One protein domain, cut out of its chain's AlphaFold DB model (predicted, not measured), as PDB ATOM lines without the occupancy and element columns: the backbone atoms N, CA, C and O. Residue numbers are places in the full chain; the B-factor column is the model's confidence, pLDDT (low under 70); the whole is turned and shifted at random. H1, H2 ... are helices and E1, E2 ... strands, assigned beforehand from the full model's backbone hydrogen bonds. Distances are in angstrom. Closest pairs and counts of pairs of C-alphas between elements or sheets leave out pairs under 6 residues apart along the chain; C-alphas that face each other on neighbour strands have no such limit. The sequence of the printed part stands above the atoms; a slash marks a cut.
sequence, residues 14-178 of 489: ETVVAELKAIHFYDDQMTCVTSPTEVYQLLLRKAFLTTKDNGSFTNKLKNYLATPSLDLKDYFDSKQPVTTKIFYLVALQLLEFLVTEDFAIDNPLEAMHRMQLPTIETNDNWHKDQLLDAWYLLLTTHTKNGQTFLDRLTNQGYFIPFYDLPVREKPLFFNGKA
ATOM      1  N   GLU A  14     194.429 189.066 210.688       98.25
ATOM      2  CA  GLU A  14     193.723 190.212 211.270       98.25
ATOM      3  C   GLU A  14     192.234 190.187 210.898       98.25
ATOM      4  O   GLU A  14     191.369 190.312 211.772       98.25
ATOM      5  N   THR A  15     191.931 189.926 209.624       98.44
ATOM      6  CA  THR A  15     190.561 189.760 209.128       98.44
ATOM      7  C   THR A  15     189.877 188.557 209.775       98.44
ATOM      8  O   THR A  15     188.728 188.671 210.204       98.44
ATOM      9  N   VAL A  16     190.574 187.421 209.905       98.44
ATOM     10  CA  VAL A  16     190.059 186.226 210.596       98.44
ATOM     11  C   VAL A  16     189.612 186.570 212.015       98.44
ATOM     12  O   VAL A  16     188.477 186.280 212.399       98.44
ATOM     13  N   VAL A  17     190.476 187.214 212.800       97.94
ATOM     14  CA  VAL A  17     190.167 187.581 214.187       97.94
ATOM     15  C   VAL A  17     189.013 188.582 214.245       97.94
ATOM     16  O   VAL A  17     188.127 188.437 215.089       97.94
ATOM     17  N   ALA A  18     188.994 189.580 213.356       98.19
ATOM     18  CA  ALA A  18     187.928 190.575 213.298       98.19
ATOM     19  C   ALA A  18     186.561 189.941 212.988       98.19
ATOM     20  O   ALA A  18     185.579 190.216 213.680       98.19
ATOM     21  N   GLU A  19     186.490 189.047 212.002       98.56
ATOM     22  CA  GLU A  19     185.240 188.385 211.629       98.56
ATOM     23  C   GLU A  19     184.786 187.359 212.680       98.56
ATOM     24  O   GLU A  19     183.599 187.308 213.003       98.56
ATOM     25  N   LEU A  20     185.702 186.590 213.288       98.56
ATOM     26  CA  LEU A  20     185.364 185.690 214.403       98.56
ATOM     27  C   LEU A  20     184.832 186.457 215.621       98.56
ATOM     28  O   LEU A  20     183.940 185.955 216.309       98.56
ATOM     29  N   LYS A  21     185.348 187.666 215.887       97.44
ATOM     30  CA  LYS A  21     184.796 188.577 216.902       97.44
ATOM     31  C   LYS A  21     183.397 189.042 216.527       97.44
ATOM     32  O   LYS A  21     182.500 188.960 217.359       97.44
ATOM     33  N   ALA A  22     183.199 189.475 215.281       96.94
ATOM     34  CA  ALA A  22     181.916 189.990 214.801       96.94
ATOM     35  C   ALA A  22     180.773 188.969 214.933       96.94
ATOM     36  O   ALA A  22     179.636 189.351 215.195       96.94
ATOM     37  N   ILE A  23     181.074 187.674 214.800       97.06
ATOM     38  CA  ILE A  23     180.092 186.598 214.998       97.06
ATOM     39  C   ILE A  23     180.167 185.946 216.386       97.06
ATOM     40  O   ILE A  23     179.567 184.902 216.586       97.06
ATOM     41  N   HIS A  24     180.879 186.530 217.353       95.81
ATOM     42  CA  HIS A  24     181.014 186.048 218.740       95.81
ATOM     43  C   HIS A  24     181.656 184.650 218.910       95.81
ATOM     44  O   HIS A  24     181.530 184.018 219.971       95.81
ATOM     45  N   PHE A  25     182.404 184.168 217.910       96.62
ATOM     46  CA  PHE A  25     183.279 183.000 218.062       96.62
ATOM     47  C   PHE A  25     184.543 183.321 218.865       96.62
ATOM     48  O   PHE A  25     185.009 182.471 219.623       96.62
ATOM     49  N   TYR A  26     185.061 184.545 218.740       96.50
ATOM     50  CA  TYR A  26     186.210 185.042 219.494       96.50
ATOM     51  C   TYR A  26     185.766 186.144 220.465       96.50
ATOM     52  O   TYR A  26     185.391 187.231 220.038       96.50
ATOM     53  N   ASP A  27     185.802 185.865 221.767       92.94
ATOM     54  CA  ASP A  27     185.372 186.775 222.837       92.94
ATOM     55  C   ASP A  27     186.493 187.052 223.862       92.94
ATOM     56  O   ASP A  27     187.651 186.652 223.691       92.94
ATOM     57  N   ASP A  28     186.163 187.762 224.941       89.75
ATOM     58  CA  ASP A  28     187.118 188.112 226.000       89.75
ATOM     59  C   ASP A  28     187.687 186.874 226.703       89.75
ATOM     60  O   ASP A  28     188.877 186.835 227.023       89.75
ATOM     61  N   GLN A  29     186.876 185.820 226.872       89.19
ATOM     62  CA  GLN A  29     187.355 184.550 227.413       89.19
ATOM     63  C   GLN A  29     188.431 183.961 226.496       89.19
ATOM     64  O   GLN A  29     189.484 183.533 226.970       89.19
ATOM     65  N   MET A  30     188.199 183.990 225.183       90.19
ATOM     66  CA  MET A  30     189.164 183.533 224.188       90.19
ATOM     67  C   MET A  30     190.436 184.374 224.150       90.19
ATOM     68  O   MET A  30     191.511 183.849 223.863       90.19
ATOM     69  N   THR A  31     190.352 185.657 224.489       88.62
ATOM     70  CA  THR A  31     191.507 186.561 224.523       88.62
ATOM     71  C   THR A  31     192.511 186.173 225.611       88.62
ATOM     72  O   THR A  31     193.710 186.161 225.335       88.62
ATOM     73  N   CYS A  32     192.039 185.757 226.787       88.75
ATOM     74  CA  CYS A  32     192.884 185.388 227.930       88.75
ATOM     75  C   CYS A  32     193.574 184.017 227.805       88.75
ATOM     76  O   CYS A  32     194.510 183.736 228.552       88.75
ATOM     77  N   VAL A  33     193.126 183.160 226.884       91.19
ATOM     78  CA  VAL A  33     193.696 181.819 226.680       91.19
ATOM     79  C   VAL A  33     194.848 181.869 225.681       91.19
ATOM     80  O   VAL A  33     194.721 182.461 224.607       91.19
ATOM     81  N   THR A  34     195.962 181.211 226.011       87.81
ATOM     82  CA  THR A  34     197.146 181.084 225.140       87.81
ATOM     83  C   THR A  34     197.354 179.664 224.608       87.81
ATOM     84  O   THR A  34     197.939 179.499 223.539       87.81
ATOM     85  N   SER A  35     196.853 178.641 225.308       93.12
ATOM     86  CA  SER A  35     196.970 177.236 224.902       93.12
ATOM     87  C   SER A  35     196.085 176.931 223.682       93.12
ATOM     88  O   SER A  35     194.866 177.095 223.774       93.12
ATOM     89  N   PRO A  36     196.635 176.426 222.559       93.06
ATOM     90  CA  PRO A  36     195.841 176.034 221.390       93.06
ATOM     91  C   PRO A  36     194.790 174.965 221.712       93.06
ATOM     92  O   PRO A  36     193.675 175.019 221.205       93.06
ATOM     93  N   THR A  37     195.103 174.011 222.594       94.12
ATOM     94  CA  THR A  37     194.146 172.970 222.996       94.12
ATOM     95  C   THR A  37     192.961 173.562 223.760       94.12
ATOM     96  O   THR A  37     191.818 173.181 223.513       94.12
ATOM     97  N   GLU A  38     193.209 174.517 224.657       94.50
ATOM     98  CA  GLU A  38     192.134 175.218 225.372       94.50
ATOM     99  C   GLU A  38     191.333 176.117 224.424       94.50
ATOM    100  O   GLU A  38     190.106 176.176 224.523       94.50
ATOM    101  N   VAL A  39     192.005 176.749 223.450       95.56
ATOM    102  CA  VAL A  39     191.328 177.510 222.397       95.56
ATOM    103  C   VAL A  39     190.366 176.609 221.624       95.56
ATOM    104  O   VAL A  39     189.193 176.940 221.458       95.56
ATOM    105  N   TYR A  40     190.822 175.417 221.244       96.75
ATOM    106  CA  TYR A  40     190.015 174.456 220.505       96.75
ATOM    107  C   TYR A  40     188.787 173.976 221.289       96.75
ATOM    108  O   TYR A  40     187.690 173.904 220.738       96.75
ATOM    109  N   GLN A  41     188.939 173.714 222.590       95.44
ATOM    110  CA  GLN A  41     187.824 173.329 223.461       95.44
ATOM    111  C   GLN A  41     186.732 174.401 223.532       95.44
ATOM    112  O   GLN A  41     185.544 174.080 223.466       95.44
ATOM    113  N   LEU A  42     187.113 175.675 223.641       95.56
ATOM    114  CA  LEU A  42     186.156 176.782 223.703       95.56
ATOM    115  C   LEU A  42     185.454 177.007 222.357       95.56
ATOM    116  O   LEU A  42     184.244 177.238 222.336       95.56
ATOM    117  N   LEU A  43     186.166 176.855 221.239       97.38
ATOM    118  CA  LEU A  43     185.575 176.897 219.899       97.38
ATOM    119  C   LEU A  43     184.554 175.766 219.688       97.38
ATOM    120  O   LEU A  43     183.434 176.016 219.239       97.38
ATOM    121  N   LEU A  44     184.886 174.537 220.101       97.38
ATOM    122  CA  LEU A  44     183.955 173.402 220.086       97.38
ATOM    123  C   LEU A  44     182.730 173.654 220.969       97.38
ATOM    124  O   LEU A  44     181.609 173.355 220.564       97.38
ATOM    125  N   ARG A  45     182.919 174.255 222.150       95.50
ATOM    126  CA  ARG A  45     181.813 174.633 223.040       95.50
ATOM    127  C   ARG A  45     180.850 175.610 222.372       95.50
ATOM    128  O   ARG A  45     179.644 175.467 222.536       95.50
ATOM    129  N   LYS A  46     181.367 176.554 221.583       95.50
ATOM    130  CA  LYS A  46     180.551 177.487 220.792       95.50
ATOM    131  C   LYS A  46     179.883 176.829 219.578       95.50
ATOM    132  O   LYS A  46     178.818 177.276 219.176       95.50
ATOM    133  N   ALA A  47     180.463 175.770 219.011       96.94
ATOM    134  CA  ALA A  47     179.859 175.021 217.904       96.94
ATOM    135  C   ALA A  47     178.809 173.985 218.345       96.94
ATOM    136  O   ALA A  47     177.925 173.630 217.569       96.94
ATOM    137  N   PHE A  48     178.879 173.473 219.575       96.31
ATOM    138  CA  PHE A  48     177.943 172.466 220.090       96.31
ATOM    139  C   PHE A  48     176.688 173.093 220.702       96.31
ATOM    140  O   PHE A  48     176.417 172.985 221.898       96.31
ATOM    141  N   LEU A  49     175.873 173.697 219.837       93.12
ATOM    142  CA  LEU A  49     174.701 174.505 220.198       93.12
ATOM    143  C   LEU A  49     173.582 173.742 220.915       93.12
ATOM    144  O   LEU A  49     172.777 174.337 221.629       93.12
ATOM    145  N   THR A  50     173.534 172.419 220.767       87.88
ATOM    146  CA  THR A  50     172.555 171.574 221.464       87.88
ATOM    147  C   THR A  50     172.943 171.263 222.911       87.88
ATOM    148  O   THR A  50     172.158 170.650 223.631       87.88
ATOM    149  N   THR A  51     174.125 171.694 223.363       90.00
ATOM    150  CA  THR A  51     174.599 171.510 224.741       90.00
ATOM    151  C   THR A  51     174.614 172.843 225.481       90.00
ATOM    152  O   THR A  51     175.250 173.791 225.035       90.00
ATOM    153  N   LYS A  52     173.890 172.936 226.604       87.00
ATOM    154  CA  LYS A  52     173.763 174.186 227.383       87.00
ATOM    155  C   LYS A  52     174.562 174.177 228.687       87.00
ATOM    156  O   LYS A  52     174.903 175.234 229.205       87.00
ATOM    157  N   ASP A  53     174.866 172.995 229.208       92.81
ATOM    158  CA  ASP A  53     175.603 172.785 230.451       92.81
ATOM    159  C   ASP A  53     176.893 171.975 230.223       92.81
ATOM    160  O   ASP A  53     177.089 171.335 229.186       92.81
ATOM    161  N   ASN A  54     177.782 171.991 231.218       91.56
ATOM    162  CA  ASN A  54     179.086 171.328 231.137       91.56
ATOM    163  C   ASN A  54     178.989 169.796 231.057       91.56
ATOM    164  O   ASN A  54     179.839 169.172 230.418       91.56
ATOM    165  N   GLY A  55     177.982 169.186 231.690       94.00
ATOM    166  CA  GLY A  55     177.779 167.738 231.656       94.00
ATOM    167  C   GLY A  55     177.369 167.276 230.261       94.00
ATOM    168  O   GLY A  55     177.990 166.374 229.698       94.00
ATOM    169  N   SER A  56     176.402 167.966 229.655       94.88
ATOM    170  CA  SER A  56     175.978 167.713 228.275       94.88
ATOM    171  C   SER A  56     177.103 167.957 227.269       94.88
ATOM    172  O   SER A  56     177.283 167.150 226.359       94.88
ATOM    173  N   PHE A  57     177.892 169.025 227.441       96.00
ATOM    174  CA  PHE A  57     179.062 169.292 226.596       96.00
ATOM    175  C   PHE A  57     180.101 168.167 226.702       96.00
ATOM    176  O   PHE A  57     180.560 167.641 225.689       96.00
ATOM    177  N   THR A  58     180.400 167.727 227.927       95.06
ATOM    178  CA  THR A  58     181.307 166.600 228.185       95.06
ATOM    179  C   THR A  58     180.825 165.318 227.510       95.06
ATOM    180  O   THR A  58     181.602 164.637 226.847       95.06
ATOM    181  N   ASN A  59     179.534 165.000 227.629       95.44
ATOM    182  CA  ASN A  59     178.953 163.835 226.971       95.44
ATOM    183  C   ASN A  59     178.983 163.966 225.440       95.44
ATOM    184  O   ASN A  59     179.226 162.994 224.732       95.44
ATOM    185  N   LYS A  60     178.780 165.176 224.907       96.50
ATOM    186  CA  LYS A  60     178.842 165.428 223.465       96.50
ATOM    187  C   LYS A  60     180.240 165.194 222.904       96.50
ATOM    188  O   LYS A  60     180.334 164.623 221.821       96.50
ATOM    189  N   LEU A  61     181.292 165.574 223.628       97.38
ATOM    190  CA  LEU A  61     182.682 165.314 223.240       97.38
ATOM    191  C   LEU A  61     182.976 163.813 223.085       97.38
ATOM    192  O   LEU A  61     183.680 163.440 222.153       97.38
ATOM    193  N   LYS A  62     182.362 162.947 223.904       97.50
ATOM    194  CA  LYS A  62     182.512 161.482 223.785       97.50
ATOM    195  C   LYS A  62     181.978 160.894 222.476       97.50
ATOM    196  O   LYS A  62     182.343 159.786 222.106       97.50
ATOM    197  N   ASN A  63     181.138 161.633 221.751       96.44
ATOM    198  CA  ASN A  63     180.631 161.208 220.443       96.44
ATOM    199  C   ASN A  63     181.600 161.501 219.286       96.44
ATOM    200  O   ASN A  63     181.278 161.171 218.148       96.44
ATOM    201  N   TYR A  64     182.735 162.157 219.547       97.69
ATOM    202  CA  TYR A  64     183.730 162.495 218.532       97.69
ATOM    203  C   TYR A  64     185.026 161.751 218.807       97.69
ATOM    204  O   TYR A  64     185.513 161.737 219.932       97.69
ATOM    205  N   LEU A  65     185.616 161.177 217.764       97.81
ATOM    206  CA  LEU A  65     186.929 160.546 217.841       97.81
ATOM    207  C   LEU A  65     188.027 161.607 217.723       97.81
ATOM    208  O   LEU A  65     187.994 162.424 216.802       97.81
ATOM    209  N   ALA A  66     189.000 161.575 218.636       96.38
ATOM    210  CA  ALA A  66     190.246 162.340 218.535       96.38
ATOM    211  C   ALA A  66     191.376 161.497 217.938       96.38
ATOM    212  O   ALA A  66     192.240 162.021 217.239       96.38
ATOM    213  N   THR A  67     191.359 160.187 218.181       95.31
ATOM    214  CA  THR A  67     192.279 159.202 217.599       95.31
ATOM    215  C   THR A  67     191.501 157.920 217.256       95.31
ATOM    216  O   THR A  67     190.330 157.809 217.626       95.31
ATOM    217  N   PRO A  68     192.113 156.920 216.589       94.50
ATOM    218  CA  PRO A  68     191.465 155.629 216.335       94.50
ATOM    219  C   PRO A  68     190.977 154.884 217.586       94.50
ATOM    220  O   PRO A  68     190.127 154.005 217.475       94.50
ATOM    221  N   SER A  69     191.513 155.213 218.763       94.75
ATOM    222  CA  SER A  69     191.242 154.502 220.015       94.75
ATOM    223  C   SER A  69     190.762 155.395 221.161       94.75
ATOM    224  O   SER A  69     190.533 154.876 222.252       94.75
ATOM    225  N   LEU A  70     190.627 156.710 220.953       96.88
ATOM    226  CA  LEU A  70     190.263 157.656 222.007       96.88
ATOM    227  C   LEU A  70     189.226 158.671 221.527       96.88
ATOM    228  O   LEU A  70     189.379 159.293 220.467       96.88
ATOM    229  N   ASP A  71     188.190 158.866 222.343       98.00
ATOM    230  CA  ASP A  71     187.230 159.945 222.143       98.00
ATOM    231  C   ASP A  71     187.816 161.313 222.530       98.00
ATOM    232  O   ASP A  71     188.859 161.427 223.182       98.00
ATOM    233  N   LEU A  72     187.164 162.382 222.082       97.31
ATOM    234  CA  LEU A  72     187.663 163.744 222.217       97.31
ATOM    235  C   LEU A  72     187.652 164.245 223.665       97.31
ATOM    236  O   LEU A  72     188.482 165.082 224.021       97.31
ATOM    237  N   LYS A  73     186.760 163.727 224.517       97.31
ATOM    238  CA  LYS A  73     186.764 164.072 225.940       97.31
ATOM    239  C   LYS A  73     187.973 163.442 226.621       97.31
ATOM    240  O   LYS A  73     188.750 164.154 227.254       97.31
ATOM    241  N   ASP A  74     188.150 162.137 226.477       97.62
ATOM    242  CA  ASP A  74     189.248 161.433 227.134       97.62
ATOM    243  C   ASP A  74     190.613 161.908 226.586       97.62
ATOM    244  O   ASP A  74     191.591 162.008 227.332       97.62
ATOM    245  N   TYR A  75     190.670 162.336 225.316       96.75
ATOM    246  CA  TYR A  75     191.839 163.023 224.762       96.75
ATOM    247  C   TYR A  75     192.149 164.339 225.484       96.75
ATOM    248  O   TYR A  75     193.294 164.564 225.882       96.75
ATOM    249  N   PHE A  76     191.158 165.206 225.703       95.69
ATOM    250  CA  PHE A  76     191.381 166.462 226.423       95.69
ATOM    251  C   PHE A  76     191.796 166.255 227.885       95.69
ATOM    252  O   PHE A  76     192.659 166.988 228.374       95.69
ATOM    253  N   ASP A  77     191.280 165.224 228.558       95.50
ATOM    254  CA  ASP A  77     191.703 164.861 229.920       95.50
ATOM    255  C   ASP A  77     193.171 164.432 229.992       95.50
ATOM    256  O   ASP A  77     193.841 164.676 230.999       95.50
ATOM    257  N   SER A  78     193.695 163.833 228.917       94.88
ATOM    258  CA  SER A  78     195.106 163.441 228.826       94.88
ATOM    259  C   SER A  78     196.072 164.632 228.729       94.88
ATOM    260  O   SER A  78     197.285 164.443 228.819       94.88
ATOM    261  N   LYS A  79     195.548 165.860 228.563       91.75
ATOM    262  CA  LYS A  79     196.303 167.121 228.433       91.75
ATOM    263  C   LYS A  79     197.326 167.125 227.292       91.75
ATOM    264  O   LYS A  79     198.300 167.877 227.332       91.75
ATOM    265  N   GLN A  80     197.108 166.305 226.268       91.56
ATOM    266  CA  GLN A  80     197.940 166.300 225.071       91.56
ATOM    267  C   GLN A  80     197.637 167.516 224.171       91.56
ATOM    268  O   GLN A  80     196.505 168.019 224.151       91.56
ATOM    269  N   PRO A  81     198.634 168.022 223.422       92.94
ATOM    270  CA  PRO A  81     198.430 169.131 222.496       92.94
ATOM    271  C   PRO A  81     197.523 168.714 221.334       92.94
ATOM    272  O   PRO A  81     197.564 167.572 220.882       92.94
ATOM    273  N   VAL A  82     196.706 169.627 220.815       92.69
ATOM    274  CA  VAL A  82     196.015 169.392 219.541       92.69
ATOM    275  C   VAL A  82     197.046 169.305 218.410       92.69
ATOM    276  O   VAL A  82     197.925 170.156 218.296       92.69
ATOM    277  N   THR A  83     196.946 168.264 217.586       93.12
ATOM    278  CA  THR A  83     197.779 168.079 216.388       93.12
ATOM    279  C   THR A  83     196.934 168.236 215.131       93.12
ATOM    280  O   THR A  83     195.701 168.199 215.176       93.12
ATOM    281  N   THR A  84     197.587 168.350 213.981       94.19
ATOM    282  CA  THR A  84     196.931 168.501 212.675       94.19
ATOM    283  C   THR A  84     196.034 167.311 212.365       94.19
ATOM    284  O   THR A  84     194.889 167.475 211.944       94.19
ATOM    285  N   LYS A  85     196.519 166.095 212.644       93.62
ATOM    286  CA  LYS A  85     195.748 164.861 212.453       93.62
ATOM    287  C   LYS A  85     194.467 164.865 213.289       93.62
ATOM    288  O   LYS A  85     193.412 164.492 212.783       93.62
ATOM    289  N   ILE A  86     194.554 165.316 214.538       94.75
ATOM    290  CA  ILE A  86     193.422 165.346 215.471       94.75
ATOM    291  C   ILE A  86     192.415 166.410 215.056       94.75
ATOM    292  O   ILE A  86     191.225 166.113 214.952       94.75
ATOM    293  N   PHE A  87     192.889 167.622 214.749       96.81
ATOM    294  CA  PHE A  87     192.033 168.706 214.280       96.81
ATOM    295  C   PHE A  87     191.216 168.267 213.060       96.81
ATOM    296  O   PHE A  87     189.996 168.420 213.056       96.81
ATOM    297  N   TYR A  88     191.856 167.660 212.054       97.12
ATOM    298  CA  TYR A  88     191.159 167.252 210.832       97.12
ATOM    299  C   TYR A  88     190.327 165.974 210.969       97.12
ATOM    300  O   TYR A  88     189.318 165.847 210.276       97.12
ATOM    301  N   LEU A  89     190.665 165.063 211.888       97.44
ATOM    302  CA  LEU A  89     189.781 163.944 212.223       97.44
ATOM    303  C   LEU A  89     188.462 164.451 212.822       97.44
ATOM    304  O   LEU A  89     187.382 164.019 212.412       97.44
ATOM    305  N   VAL A  90     188.527 165.401 213.755       98.19
ATOM    306  CA  VAL A  90     187.330 166.026 214.331       98.19
ATOM    307  C   VAL A  90     186.622 166.901 213.294       98.19
ATOM    308  O   VAL A  90     185.398 166.846 213.195       98.19
ATOM    309  N   ALA A  91     187.357 167.651 212.466       98.38
ATOM    310  CA  ALA A  91     186.785 168.480 211.407       98.38
ATOM    311  C   ALA A  91     185.930 167.662 210.432       98.38
ATOM    312  O   ALA A  91     184.804 168.054 210.153       98.38
ATOM    313  N   LEU A  92     186.401 166.501 209.967       98.44
ATOM    314  CA  LEU A  92     185.617 165.625 209.088       98.44
ATOM    315  C   LEU A  92     184.290 165.192 209.731       98.44
ATOM    316  O   LEU A  92     183.252 165.227 209.073       98.44
ATOM    317  N   GLN A  93     184.296 164.879 211.029       98.12
ATOM    318  CA  GLN A  93     183.083 164.537 211.783       98.12
ATOM    319  C   GLN A  93     182.151 165.753 211.967       98.12
ATOM    320  O   GLN A  93     180.930 165.641 211.835       98.12
ATOM    321  N   LEU A  94     182.702 166.946 212.227       98.06
ATOM    322  CA  LEU A  94     181.952 168.213 212.258       98.06
ATOM    323  C   LEU A  94     181.370 168.581 210.887       98.06
ATOM    324  O   LEU A  94     180.312 169.203 210.813       98.06
ATOM    325  N   LEU A  95     182.020 168.163 209.808       98.31
ATOM    326  CA  LEU A  95     181.566 168.325 208.431       98.31
ATOM    327  C   LEU A  95     180.647 167.183 207.965       98.31
ATOM    328  O   LEU A  95     180.308 167.125 206.788       98.31
ATOM    329  N   GLU A  96     180.194 166.322 208.883       96.88
ATOM    330  CA  GLU A  96     179.216 165.248 208.639       96.88
ATOM    331  C   GLU A  96     179.726 164.093 207.768       96.88
ATOM    332  O   GLU A  96     178.931 163.286 207.287       96.88
ATOM    333  N   PHE A  97     181.045 163.973 207.593       97.25
ATOM    334  CA  PHE A  97     181.646 162.787 206.992       97.25
ATOM    335  C   PHE A  97     181.729 161.656 208.018       97.25
ATOM    336  O   PHE A  97     182.120 161.850 209.170       97.25
ATOM    337  N   LEU A  98     181.357 160.457 207.585       95.38
ATOM    338  CA  LEU A  98     181.264 159.258 208.402       95.38
ATOM    339  C   LEU A  98     182.556 158.445 208.297       95.38
ATOM    340  O   LEU A  98     183.012 158.118 207.204       95.38
ATOM    341  N   VAL A  99     183.122 158.063 209.439       93.44
ATOM    342  CA  VAL A  99     184.387 157.305 209.518       93.44
ATOM    343  C   VAL A  99     184.295 155.931 208.836       93.44
ATOM    344  O   VAL A  99     185.256 155.432 208.269       93.44
ATOM    345  N   THR A 100     183.143 155.271 208.864       87.25
ATOM    346  CA  THR A 100     183.009 153.923 208.281       87.25
ATOM    347  C   THR A 100     182.645 153.932 206.798       87.25
ATOM    348  O   THR A 100     182.672 152.880 206.167       87.25
ATOM    349  N   GLU A 101     182.301 155.093 206.236       92.75
ATOM    350  CA  GLU A 101     181.787 155.201 204.863       92.75
ATOM    351  C   GLU A 101     182.605 156.170 204.012       92.75
ATOM    352  O   GLU A 101     182.978 155.862 202.880       92.75
ATOM    353  N   ASP A 102     182.891 157.352 204.552       94.19
ATOM    354  CA  ASP A 102     183.481 158.442 203.796       94.19
ATOM    355  C   ASP A 102     185.006 158.467 203.911       94.19
ATOM    356  O   ASP A 102     185.659 158.849 202.939       94.19
ATOM    357  N   PHE A 103     185.613 158.077 205.041       94.94
ATOM    358  CA  PHE A 103     187.071 158.162 205.212       94.94
ATOM    359  C   PHE A 103     187.666 157.219 206.263       94.94
ATOM    360  O   PHE A 103     187.098 157.044 207.325       94.94
ATOM    361  N   ALA A 104     188.875 156.700 206.027       92.94
ATOM    362  CA  ALA A 104     189.589 155.906 207.026       92.94
ATOM    363  C   ALA A 104     190.101 156.778 208.186       92.94
ATOM    364  O   ALA A 104     190.760 157.796 207.959       92.94
ATOM    365  N   ILE A 105     189.854 156.343 209.426       93.31
ATOM    366  CA  ILE A 105     190.219 157.084 210.644       93.31
ATOM    367  C   ILE A 105     191.719 157.374 210.769       93.31
ATOM    368  O   ILE A 105     192.113 158.395 211.331       93.31
ATOM    369  N   ASP A 106     192.560 156.499 210.218       91.50
ATOM    370  CA  ASP A 106     194.009 156.616 210.335       91.50
ATOM    371  C   ASP A 106     194.593 157.735 209.469       91.50
ATOM    372  O   ASP A 106     195.652 158.257 209.814       91.50
ATOM    373  N   ASN A 107     193.897 158.162 208.407       89.75
ATOM    374  CA  ASN A 107     194.411 159.120 207.423       89.75
ATOM    375  C   ASN A 107     193.406 160.259 207.123       89.75
ATOM    376  O   ASN A 107     192.973 160.425 205.979       89.75
ATOM    377  N   PRO A 108     193.039 161.102 208.109       94.56
ATOM    378  CA  PRO A 108     192.060 162.173 207.900       94.56
ATOM    379  C   PRO A 108     192.522 163.212 206.861       94.56
ATOM    380  O   PRO A 108     191.723 163.675 206.055       94.56
ATOM    381  N   LEU A 109     193.818 163.539 206.807       94.56
ATOM    382  CA  LEU A 109     194.362 164.492 205.827       94.56
ATOM    383  C   LEU A 109     194.284 163.979 204.382       94.56
ATOM    384  O   LEU A 109     193.962 164.742 203.472       94.56
ATOM    385  N   GLU A 110     194.518 162.682 204.167       95.06
ATOM    386  CA  GLU A 110     194.352 162.059 202.849       95.06
ATOM    387  C   GLU A 110     192.900 162.195 202.377       95.06
ATOM    388  O   GLU A 110     192.629 162.514 201.216       95.06
ATOM    389  N   ALA A 111     191.954 162.023 203.301       96.00
ATOM    390  CA  ALA A 111     190.541 162.190 203.027       96.00
ATOM    391  C   ALA A 111     190.184 163.644 202.687       96.00
ATOM    392  O   ALA A 111     189.496 163.859 201.686       96.00
ATOM    393  N   MET A 112     190.688 164.622 203.452       97.06
ATOM    394  CA  MET A 112     190.534 166.054 203.153       97.06
ATOM    395  C   MET A 112     191.008 166.368 201.728       97.06
ATOM    396  O   MET A 112     190.237 166.897 200.927       97.06
ATOM    397  N   HIS A 113     192.226 165.942 201.372       95.88
ATOM    398  CA  HIS A 113     192.808 166.164 200.047       95.88
ATOM    399  C   HIS A 113     192.001 165.480 198.931       95.88
ATOM    400  O   HIS A 113     191.617 166.116 197.947       95.88
ATOM    401  N   ARG A 114     191.669 164.192 199.093       96.31
ATOM    402  CA  ARG A 114     190.872 163.424 198.122       96.31
ATOM    403  C   ARG A 114     189.495 164.049 197.887       96.31
ATOM    404  O   ARG A 114     188.990 164.008 196.765       96.31
ATOM    405  N   MET A 115     188.896 164.617 198.935       96.38
ATOM    406  CA  MET A 115     187.604 165.302 198.877       96.38
ATOM    407  C   MET A 115     187.702 166.778 198.485       96.38
ATOM    408  O   MET A 115     186.659 167.405 198.327       96.38
ATOM    409  N   GLN A 116     188.909 167.309 198.262       96.25
ATOM    410  CA  GLN A 116     189.173 168.721 197.956       96.25
ATOM    411  C   GLN A 116     188.665 169.689 199.035       96.25
ATOM    412  O   GLN A 116     188.277 170.819 198.744       96.25
ATOM    413  N   LEU A 117     188.668 169.249 200.293       97.06
ATOM    414  CA  LEU A 117     188.387 170.109 201.434       97.06
ATOM    415  C   LEU A 117     189.655 170.896 201.787       97.06
ATOM    416  O   LEU A 117     190.750 170.330 201.747       97.06
ATOM    417  N   PRO A 118     189.540 172.190 202.118       95.69
ATOM    418  CA  PRO A 118     190.708 173.013 202.354       95.69
ATOM    419  C   PRO A 118     191.346 172.693 203.711       95.69
ATOM    420  O   PRO A 118     190.668 172.389 204.695       95.69
ATOM    421  N   THR A 119     192.668 172.805 203.760       95.31
ATOM    422  CA  THR A 119     193.485 172.591 204.956       95.31
ATOM    423  C   THR A 119     194.493 173.724 205.110       95.31
ATOM    424  O   THR A 119     194.844 174.380 204.130       95.31
ATOM    425  N   ILE A 120     194.974 173.939 206.330       91.75
ATOM    426  CA  ILE A 120     196.148 174.758 206.621       91.75
ATOM    427  C   ILE A 120     197.325 173.809 206.818       91.75
ATOM    428  O   ILE A 120     197.202 172.790 207.499       91.75
ATOM    429  N   GLU A 121     198.453 174.138 206.201       82.00
ATOM    430  CA  GLU A 121     199.710 173.434 206.427       82.00
ATOM    431  C   GLU A 121     200.348 173.904 207.735       82.00
ATOM    432  O   GLU A 121     200.431 175.096 208.026       82.00
ATOM    433  N   THR A 122     200.803 172.953 208.539       80.19
ATOM    434  CA  THR A 122     201.421 173.200 209.841       80.19
ATOM    435  C   THR A 122     202.406 172.074 210.141       80.19
ATOM    436  O   THR A 122     202.275 170.960 209.635       80.19
ATOM    437  N   ASN A 123     203.417 172.370 210.952       79.69
ATOM    438  CA  ASN A 123     204.456 171.437 211.391       79.69
ATOM    439  C   ASN A 123     204.095 170.729 212.713       79.69
ATOM    440  O   ASN A 123     204.990 170.346 213.463       79.69
ATOM    441  N   ASP A 124     202.799 170.612 213.020       80.12
ATOM    442  CA  ASP A 124     202.260 170.074 214.278       80.12
ATOM    443  C   ASP A 124     202.650 170.846 215.556       80.12
ATOM    444  O   ASP A 124     202.325 170.411 216.659       80.12
ATOM    445  N   ASN A 125     203.243 172.041 215.433       81.88
ATOM    446  CA  ASN A 125     203.465 172.972 216.543       81.88
ATOM    447  C   ASN A 125     202.449 174.124 216.492       81.88
ATOM    448  O   ASN A 125     202.788 175.255 216.148       81.88
ATOM    449  N   TRP A 126     201.186 173.818 216.787       91.12
ATOM    450  CA  TRP A 126     200.093 174.785 216.675       91.12
ATOM    451  C   TRP A 126     200.276 175.972 217.622       91.12
ATOM    452  O   TRP A 126     200.634 175.826 218.791       91.12
ATOM    453  N   HIS A 127     199.970 177.165 217.124       91.81
ATOM    454  CA  HIS A 127     199.794 178.368 217.933       91.81
ATOM    455  C   HIS A 127     198.326 178.788 217.926       91.81
ATOM    456  O   HIS A 127     197.549 178.354 217.074       91.81
ATOM    457  N   LYS A 128     197.940 179.633 218.886       93.31
ATOM    458  CA  LYS A 128     196.577 180.168 218.982       93.31
ATOM    459  C   LYS A 128     196.102 180.741 217.646       93.31
ATOM    460  O   LYS A 128     195.022 180.384 217.194       93.31
ATOM    461  N   ASP A 129     196.934 181.557 217.013       94.12
ATOM    462  CA  ASP A 129     196.589 182.260 215.778       94.12
ATOM    463  C   ASP A 129     196.315 181.282 214.630       94.12
ATOM    464  O   ASP A 129     195.252 181.327 214.019       94.12
ATOM    465  N   GLN A 130     197.193 180.291 214.442       94.62
ATOM    466  CA  GLN A 130     196.993 179.224 213.453       94.62
ATOM    467  C   GLN A 130     195.728 178.403 213.725       94.62
ATOM    468  O   GLN A 130     195.045 177.983 212.792       94.62
ATOM    469  N   LEU A 131     195.398 178.163 214.999       95.81
ATOM    470  CA  LEU A 131     194.173 177.460 215.371       95.81
ATOM    471  C   LEU A 131     192.919 178.270 215.024       95.81
ATOM    472  O   LEU A 131     191.949 177.702 214.523       95.81
ATOM    473  N   LEU A 132     192.945 179.582 215.251       96.88
ATOM    474  CA  LEU A 132     191.862 180.478 214.848       96.88
ATOM    475  C   LEU A 132     191.714 180.510 213.325       96.88
ATOM    476  O   LEU A 132     190.594 180.392 212.834       96.88
ATOM    477  N   ASP A 133     192.823 180.565 212.588       97.44
ATOM    478  CA  ASP A 133     192.823 180.521 211.123       97.44
ATOM    479  C   ASP A 133     192.234 179.203 210.601       97.44
ATOM    480  O   ASP A 133     191.385 179.198 209.705       97.44
ATOM    481  N   ALA A 134     192.616 178.066 211.191       97.81
ATOM    482  CA  ALA A 134     192.087 176.763 210.792       97.81
ATOM    483  C   ALA A 134     190.612 176.601 211.162       97.81
ATOM    484  O   ALA A 134     189.851 175.973 210.424       97.81
ATOM    485  N   TRP A 135     190.183 177.172 212.288       98.50
ATOM    486  CA  TRP A 135     188.779 177.182 212.680       98.50
ATOM    487  C   TRP A 135     187.933 178.070 211.767       98.50
ATOM    488  O   TRP A 135     186.855 177.665 211.336       98.50
ATOM    489  N   TYR A 136     188.429 179.252 211.415       98.75
ATOM    490  CA  TYR A 136     187.808 180.123 210.421       98.75
ATOM    491  C   TYR A 136     187.678 179.416 209.067       98.75
ATOM    492  O   TYR A 136     186.616 179.426 208.435       98.75
ATOM    493  N   LEU A 137     188.735 178.715 208.648       98.38
ATOM    494  CA  LEU A 137     188.698 177.876 207.460       98.38
ATOM    495  C   LEU A 137     187.627 176.784 207.569       98.38
ATOM    496  O   LEU A 137     186.875 176.559 206.622       98.38
ATOM    497  N   LEU A 138     187.512 176.136 208.727       98.62
ATOM    498  CA  LEU A 138     186.497 175.119 208.972       98.62
ATOM    499  C   LEU A 138     185.076 175.694 208.881       98.62
ATOM    500  O   LEU A 138     184.240 175.108 208.200       98.62
ATOM    501  N   LEU A 139     184.811 176.856 209.489       98.81
ATOM    502  CA  LEU A 139     183.517 177.551 209.403       98.81
ATOM    503  C   LEU A 139     183.110 177.848 207.953       98.81
ATOM    504  O   LEU A 139     181.929 177.759 207.615       98.81
ATOM    505  N   THR A 140     184.080 178.147 207.087       98.38
ATOM    506  CA  THR A 140     183.856 178.421 205.656       98.38
ATOM    507  C   THR A 140     183.893 177.174 204.764       98.38
ATOM    508  O   THR A 140     183.643 177.283 203.565       98.38
ATOM    509  N   THR A 141     184.161 175.989 205.318       98.38
ATOM    510  CA  THR A 141     184.270 174.733 204.562       98.38
ATOM    511  C   THR A 141     182.909 174.063 204.389       98.38
ATOM    512  O   THR A 141     182.118 173.997 205.328       98.38
ATOM    513  N   HIS A 142     182.633 173.527 203.196       97.75
ATOM    514  CA  HIS A 142     181.435 172.736 202.928       97.75
ATOM    515  C   HIS A 142     181.413 171.418 203.709       97.75
ATOM    516  O   HIS A 142     182.394 170.671 203.733       97.75
ATOM    517  N   THR A 143     180.256 171.107 204.281       97.31
ATOM    518  CA  THR A 143     179.933 169.798 204.848       97.31
ATOM    519  C   THR A 143     179.673 168.778 203.735       97.31
ATOM    520  O   THR A 143     179.573 169.125 202.553       97.31
ATOM    521  N   LYS A 144     179.487 167.506 204.105       95.81
ATOM    522  CA  LYS A 144     179.024 166.432 203.207       95.81
ATOM    523  C   LYS A 144     177.752 166.807 202.429       95.81
ATOM    524  O   LYS A 144     177.556 166.323 201.317       95.81
ATOM    525  N   ASN A 145     176.925 167.692 202.989       93.94
ATOM    526  CA  ASN A 145     175.631 168.108 202.446       93.94
ATOM    527  C   ASN A 145     175.693 169.411 201.622       93.94
ATOM    528  O   ASN A 145     174.657 169.927 201.206       93.94
ATOM    529  N   GLY A 146     176.890 169.957 201.376       92.75
ATOM    530  CA  GLY A 146     177.115 171.066 200.441       92.75
ATOM    531  C   GLY A 146     176.919 172.480 201.001       92.75
ATOM    532  O   GLY A 146     177.233 173.440 200.304       92.75
ATOM    533  N   GLN A 147     176.450 172.631 202.241       95.44
ATOM    534  CA  GLN A 147     176.420 173.915 202.958       95.44
ATOM    535  C   GLN A 147     177.746 174.155 203.679       95.44
ATOM    536  O   GLN A 147     178.429 173.196 204.026       95.44
ATOM    537  N   THR A 148     178.104 175.409 203.961       98.06
ATOM    538  CA  THR A 148     179.250 175.694 204.843       98.06
ATOM    539  C   THR A 148     178.987 175.191 206.266       98.06
ATOM    540  O   THR A 148     177.834 175.064 206.691       98.06
ATOM    541  N   PHE A 149     180.038 174.922 207.045       98.62
ATOM    542  CA  PHE A 149     179.868 174.567 208.454       98.62
ATOM    543  C   PHE A 149     179.156 175.681 209.238       98.62
ATOM    544  O   PHE A 149     178.297 175.385 210.066       98.62
ATOM    545  N   LEU A 150     179.420 176.954 208.931       98.62
ATOM    546  CA  LEU A 150     178.703 178.075 209.540       98.62
ATOM    547  C   LEU A 150     177.207 178.090 209.180       98.62
ATOM    548  O   LEU A 150     176.374 178.336 210.052       98.62
ATOM    549  N   ASP A 151     176.828 177.763 207.941       98.06
ATOM    550  CA  ASP A 151     175.414 177.603 207.566       98.06
ATOM    551  C   ASP A 151     174.764 176.411 208.293       98.06
ATOM    552  O   ASP A 151     173.607 176.486 208.709       98.06
ATOM    553  N   ARG A 152     175.508 175.324 208.535       97.56
ATOM    554  CA  ARG A 152     175.021 174.216 209.372       97.56
ATOM    555  C   ARG A 152     174.736 174.681 210.802       97.56
ATOM    556  O   ARG A 152     173.683 174.355 211.348       97.56
ATOM    557  N   LEU A 153     175.645 175.449 211.405       98.25
ATOM    558  CA  LEU A 153     175.438 176.037 212.733       98.25
ATOM    559  C   LEU A 153     174.261 177.021 212.733       98.25
ATOM    560  O   LEU A 153     173.456 177.034 213.662       98.25
ATOM    561  N   THR A 154     174.108 177.793 211.658       97.38
ATOM    562  CA  THR A 154     172.964 178.687 211.440       97.38
ATOM    563  C   THR A 154     171.645 177.922 211.506       97.38
ATOM    564  O   THR A 154     170.752 178.320 212.251       97.38
ATOM    565  N   ASN A 155     171.544 176.780 210.820       94.81
ATOM    566  CA  ASN A 155     170.355 175.919 210.857       94.81
ATOM    567  C   ASN A 155     170.071 175.340 212.253       94.81
ATOM    568  O   ASN A 155     168.936 174.987 212.559       94.81
ATOM    569  N   GLN A 156     171.090 175.252 213.110       95.38
ATOM    570  CA  GLN A 156     170.969 174.839 214.512       95.38
ATOM    571  C   GLN A 156     170.683 176.011 215.465       95.38
ATOM    572  O   GLN A 156     170.584 175.809 216.674       95.38
ATOM    573  N   GLY A 157     170.530 177.226 214.935       96.19
ATOM    574  CA  GLY A 157     170.149 178.412 215.692       96.19
ATOM    575  C   GLY A 157     171.305 179.313 216.119       96.19
ATOM    576  O   GLY A 157     171.089 180.165 216.978       96.19
ATOM    577  N   TYR A 158     172.505 179.175 215.535       97.81
ATOM    578  CA  TYR A 158     173.674 179.992 215.905       97.81
ATOM    579  C   TYR A 158     173.391 181.497 215.880       97.81
ATOM    580  O   TYR A 158     173.744 182.214 216.812       97.81
ATOM    581  N   PHE A 159     172.716 181.963 214.825       98.06
ATOM    582  CA  PHE A 159     172.423 183.379 214.628       98.06
ATOM    583  C   PHE A 159     171.096 183.845 215.249       98.06
ATOM    584  O   PHE A 159     170.786 185.027 215.156       98.06
ATOM    585  N   ILE A 160     170.331 182.986 215.941       97.06
ATOM    586  CA  ILE A 160     169.078 183.411 216.599       97.06
ATOM    587  C   ILE A 160     169.310 184.583 217.573       97.06
ATOM    588  O   ILE A 160     168.575 185.563 217.483       97.06
ATOM    589  N   PRO A 161     170.343 184.573 218.444       96.12
ATOM    590  CA  PRO A 161     170.622 185.715 219.320       96.12
ATOM    591  C   PRO A 161     170.966 187.014 218.574       96.12
ATOM    592  O   PRO A 161     170.924 188.088 219.165       96.12
ATOM    593  N   PHE A 162     171.313 186.933 217.285       97.69
ATOM    594  CA  PHE A 162     171.683 188.081 216.459       97.69
ATOM    595  C   PHE A 162     170.463 188.754 215.814       97.69
ATOM    596  O   PHE A 162     170.583 189.852 215.268       97.69
ATOM    597  N   TYR A 163     169.277 188.137 215.894       97.75
ATOM    598  CA  TYR A 163     168.037 188.718 215.376       97.75
ATOM    599  C   TYR A 163     167.665 190.020 216.086       97.75
ATOM    600  O   TYR A 163     167.101 190.911 215.456       97.75
ATOM    601  N   ASP A 164     168.035 190.163 217.358       95.31
ATOM    602  CA  ASP A 164     167.728 191.346 218.166       95.31
ATOM    603  C   ASP A 164     168.819 192.433 218.091       95.31
ATOM    604  O   ASP A 164     168.714 193.458 218.768       95.31
ATOM    605  N   LEU A 165     169.859 192.251 217.261       95.88
ATOM    606  CA  LEU A 165     170.848 193.305 217.029       95.88
ATOM    607  C   LEU A 165     170.174 194.567 216.466       95.88
ATOM    608  O   LEU A 165     169.281 194.468 215.618       95.88
ATOM    609  N   PRO A 166     170.611 195.768 216.881       95.62
ATOM    610  CA  PRO A 166     170.071 197.003 216.337       95.62
ATOM    611  C   PRO A 166     170.437 197.142 214.854       95.62
ATOM    612  O   PRO A 166     171.493 196.693 214.414       95.62
ATOM    613  N   VAL A 167     169.604 197.855 214.089       95.00
ATOM    614  CA  VAL A 167     169.788 198.062 212.637       95.00
ATOM    615  C   VAL A 167     171.195 198.544 212.263       95.00
ATOM    616  O   VAL A 167     171.727 198.124 211.244       95.00
ATOM    617  N   ARG A 168     171.831 199.383 213.092       94.88
ATOM    618  CA  ARG A 168     173.197 199.899 212.865       94.88
ATOM    619  C   ARG A 168     174.293 198.821 212.856       94.88
ATOM    620  O   ARG A 168     175.386 199.080 212.371       94.88
ATOM    621  N   GLU A 169     174.012 197.657 213.435       94.69
ATOM    622  CA  GLU A 169     174.908 196.495 213.518       94.69
ATOM    623  C   GLU A 169     174.527 195.415 212.487       94.69
ATOM    624  O   GLU A 169     175.116 194.337 212.467       94.69
ATOM    625  N   LYS A 170     173.557 195.700 211.603       95.69
ATOM    626  CA  LYS A 170     173.125 194.819 210.515       95.69
ATOM    627  C   LYS A 170     173.312 195.486 209.144       95.69
ATOM    628  O   LYS A 170     173.172 196.702 209.026       95.69
ATOM    629  N   PRO A 171     173.534 194.698 208.075       96.19
ATOM    630  CA  PRO A 171     173.757 193.247 208.063       96.19
ATOM    631  C   PRO A 171     175.155 192.856 208.579       96.19
ATOM    632  O   PRO A 171     176.093 193.646 208.496       96.19
ATOM    633  N   LEU A 172     175.301 191.616 209.059       97.06
ATOM    634  CA  LEU A 172     176.612 191.033 209.367       97.06
ATOM    635  C   LEU A 172     177.196 190.313 208.152       97.06
ATOM    636  O   LEU A 172     176.472 189.639 207.414       97.06
ATOM    637  N   PHE A 173     178.515 190.408 207.993       97.94
ATOM    638  CA  PHE A 173     179.270 189.707 206.960       97.94
ATOM    639  C   PHE A 173     180.315 188.775 207.577       97.94
ATOM    640  O   PHE A 173     180.927 189.101 208.588       97.94
ATOM    641  N   PHE A 174     180.513 187.619 206.946       98.62
ATOM    642  CA  PHE A 174     181.573 186.665 207.270       98.62
ATOM    643  C   PHE A 174     182.096 186.048 205.970       98.62
ATOM    644  O   PHE A 174     181.314 185.592 205.131       98.62
ATOM    645  N   ASN A 175     183.409 186.085 205.763       98.44
ATOM    646  CA  ASN A 175     184.096 185.685 204.539       98.44
ATOM    647  C   ASN A 175     183.486 186.334 203.281       98.44
ATOM    648  O   ASN A 175     183.235 185.668 202.269       98.44
ATOM    649  N   GLY A 176     183.170 187.630 203.382       97.88
ATOM    650  CA  GLY A 176     182.538 188.419 202.318       97.88
ATOM    651  C   GLY A 176     181.074 188.070 202.010       97.88
ATOM    652  O   GLY A 176     180.569 188.466 200.962       97.88
ATOM    653  N   LYS A 177     180.381 187.314 202.873       98.31
ATOM    654  CA  LYS A 177     178.991 186.863 202.656       98.31
ATOM    655  C   LYS A 177     178.077 187.365 203.762       98.31
ATOM    656  O   LYS A 177     178.454 187.309 204.929       98.31
ATOM    657  N   ALA A 178     176.874 187.806 203.404       98.19
ATOM    658  CA  ALA A 178     175.857 188.203 204.373       98.19
ATOM    659  C   ALA A 178     175.400 187.004 205.223       98.19
ATOM    660  O   ALA A 178     175.188 185.909 204.698       98.19
TER     661      ALA A 178
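AT A GLANCE: This is residues 14 to 178 of the 489 residues of the protein "X-Pro dipeptidyl-peptidase" of Sporolactobacillus inulinus (UniProt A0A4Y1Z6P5). Three helices, H3, H6 and H8, make the core; their centres form a triangle, and H8 runs the same way as each of the other two at a small angle. Shorter helices pack around this core, H1 on H8, H7 on H6 and the pair H4 and H5 beside H3, with H9 near the core's end, while residues 163 to 168 of the closing stretch stick out as a loop and add to the length. The printed part has 165 residues with nine named helices and one named strand, in the order H1 H2 H3 H4 E1 H5 H6 H7 H8 H9; the class is mostly helix, though under half of the residues, 80, are in named elements. The whole is compact, with a radius of gyration of the C-alphas of 15.7 A, and its spans of 49 by 32 by 31 A make it only just elongated.

IN THESE COORDINATES: Find C-alpha 14 at (193.723, 190.212, 211.270); from there H1 runs through residues 14 to 22, over 12.3 A. H2, residues 28 to 32, comes next, and then H3, residues 36 to 47, which covers 16.4 A from C-alpha 36 at (195.841, 176.034, 221.390). H4 takes residues 54 to 61, E1 residues 65 to 67 and H5 residues 72 to 77. Look next for H6, residues 84 to 94, 15.0 A long, and for H7, residues 108 to 114. H8, residues 128 to 139, is again 16.4 A long. H9, residues 149 to 155, ends at C-alpha 155, (170.355, 175.919, 210.857).

HOW THE PARTS SIT: Begin with H8, the hub, which touches H1, H3 and H9. With residues 132 to 136 alone it touches H1 at a steep tilt of 64 degrees, the same way; the closest C-alphas, of Val 16 and Asp 133, are 6.4 A apart. H3 and H8 touch at a shallow tilt of 29 degrees, the same way, closest at the C-alphas of Pro 36 and Lys 128, 4.8 A. H8 and H9 only just touch, with 3 pairs of C-alphas within 8 A and residues 138 to 139 of H8 alone; the closest are those of Leu 139 and Phe 149, 4.8 A. H6 and H8 are close but not clearly touching, at a shallow tilt of 30 degrees, the same way, with the C-alphas of Ala 91 and Leu 138 7.1 A apart, and H3 and H6 are near each other. H6 touches H7, closest at the C-alphas of Leu 89 and Pro 108, 5.2 A, and at 71 degrees they are only just about perpendicular. H4 and H5 touch at a steep tilt of 57 degrees, opposite ways, closest at the C-alphas of Leu 61 and Lys 73, 5.0 A. H2 and H3 are close but not clearly touching, with the C-alphas of Met 30 and Val 39 6.6 A apart. E1 pairs with no named strand, but residues 70 to 71 pair with it, antiparallel. Among the pairs that are apart are H1 and H3, and H7 and H9. In each of the nine helices every O i to N i+4 pair is within hydrogen-bond range.

THE WHOLE: The two C-alphas farthest apart, of Ser 69 and Arg 168, are 49.4 A apart. The printed part has no cut. The links H6 to H7 and H7 to H8 are long, 13 residues each. Residues 156 to 178 hold no named element; in them residues 163 to 168 stand free, and residues 173 to 174 pair with residues 177 to 178, antiparallel. The mean pLDDT of the printed part is 95.1, and no printed residue is under 70.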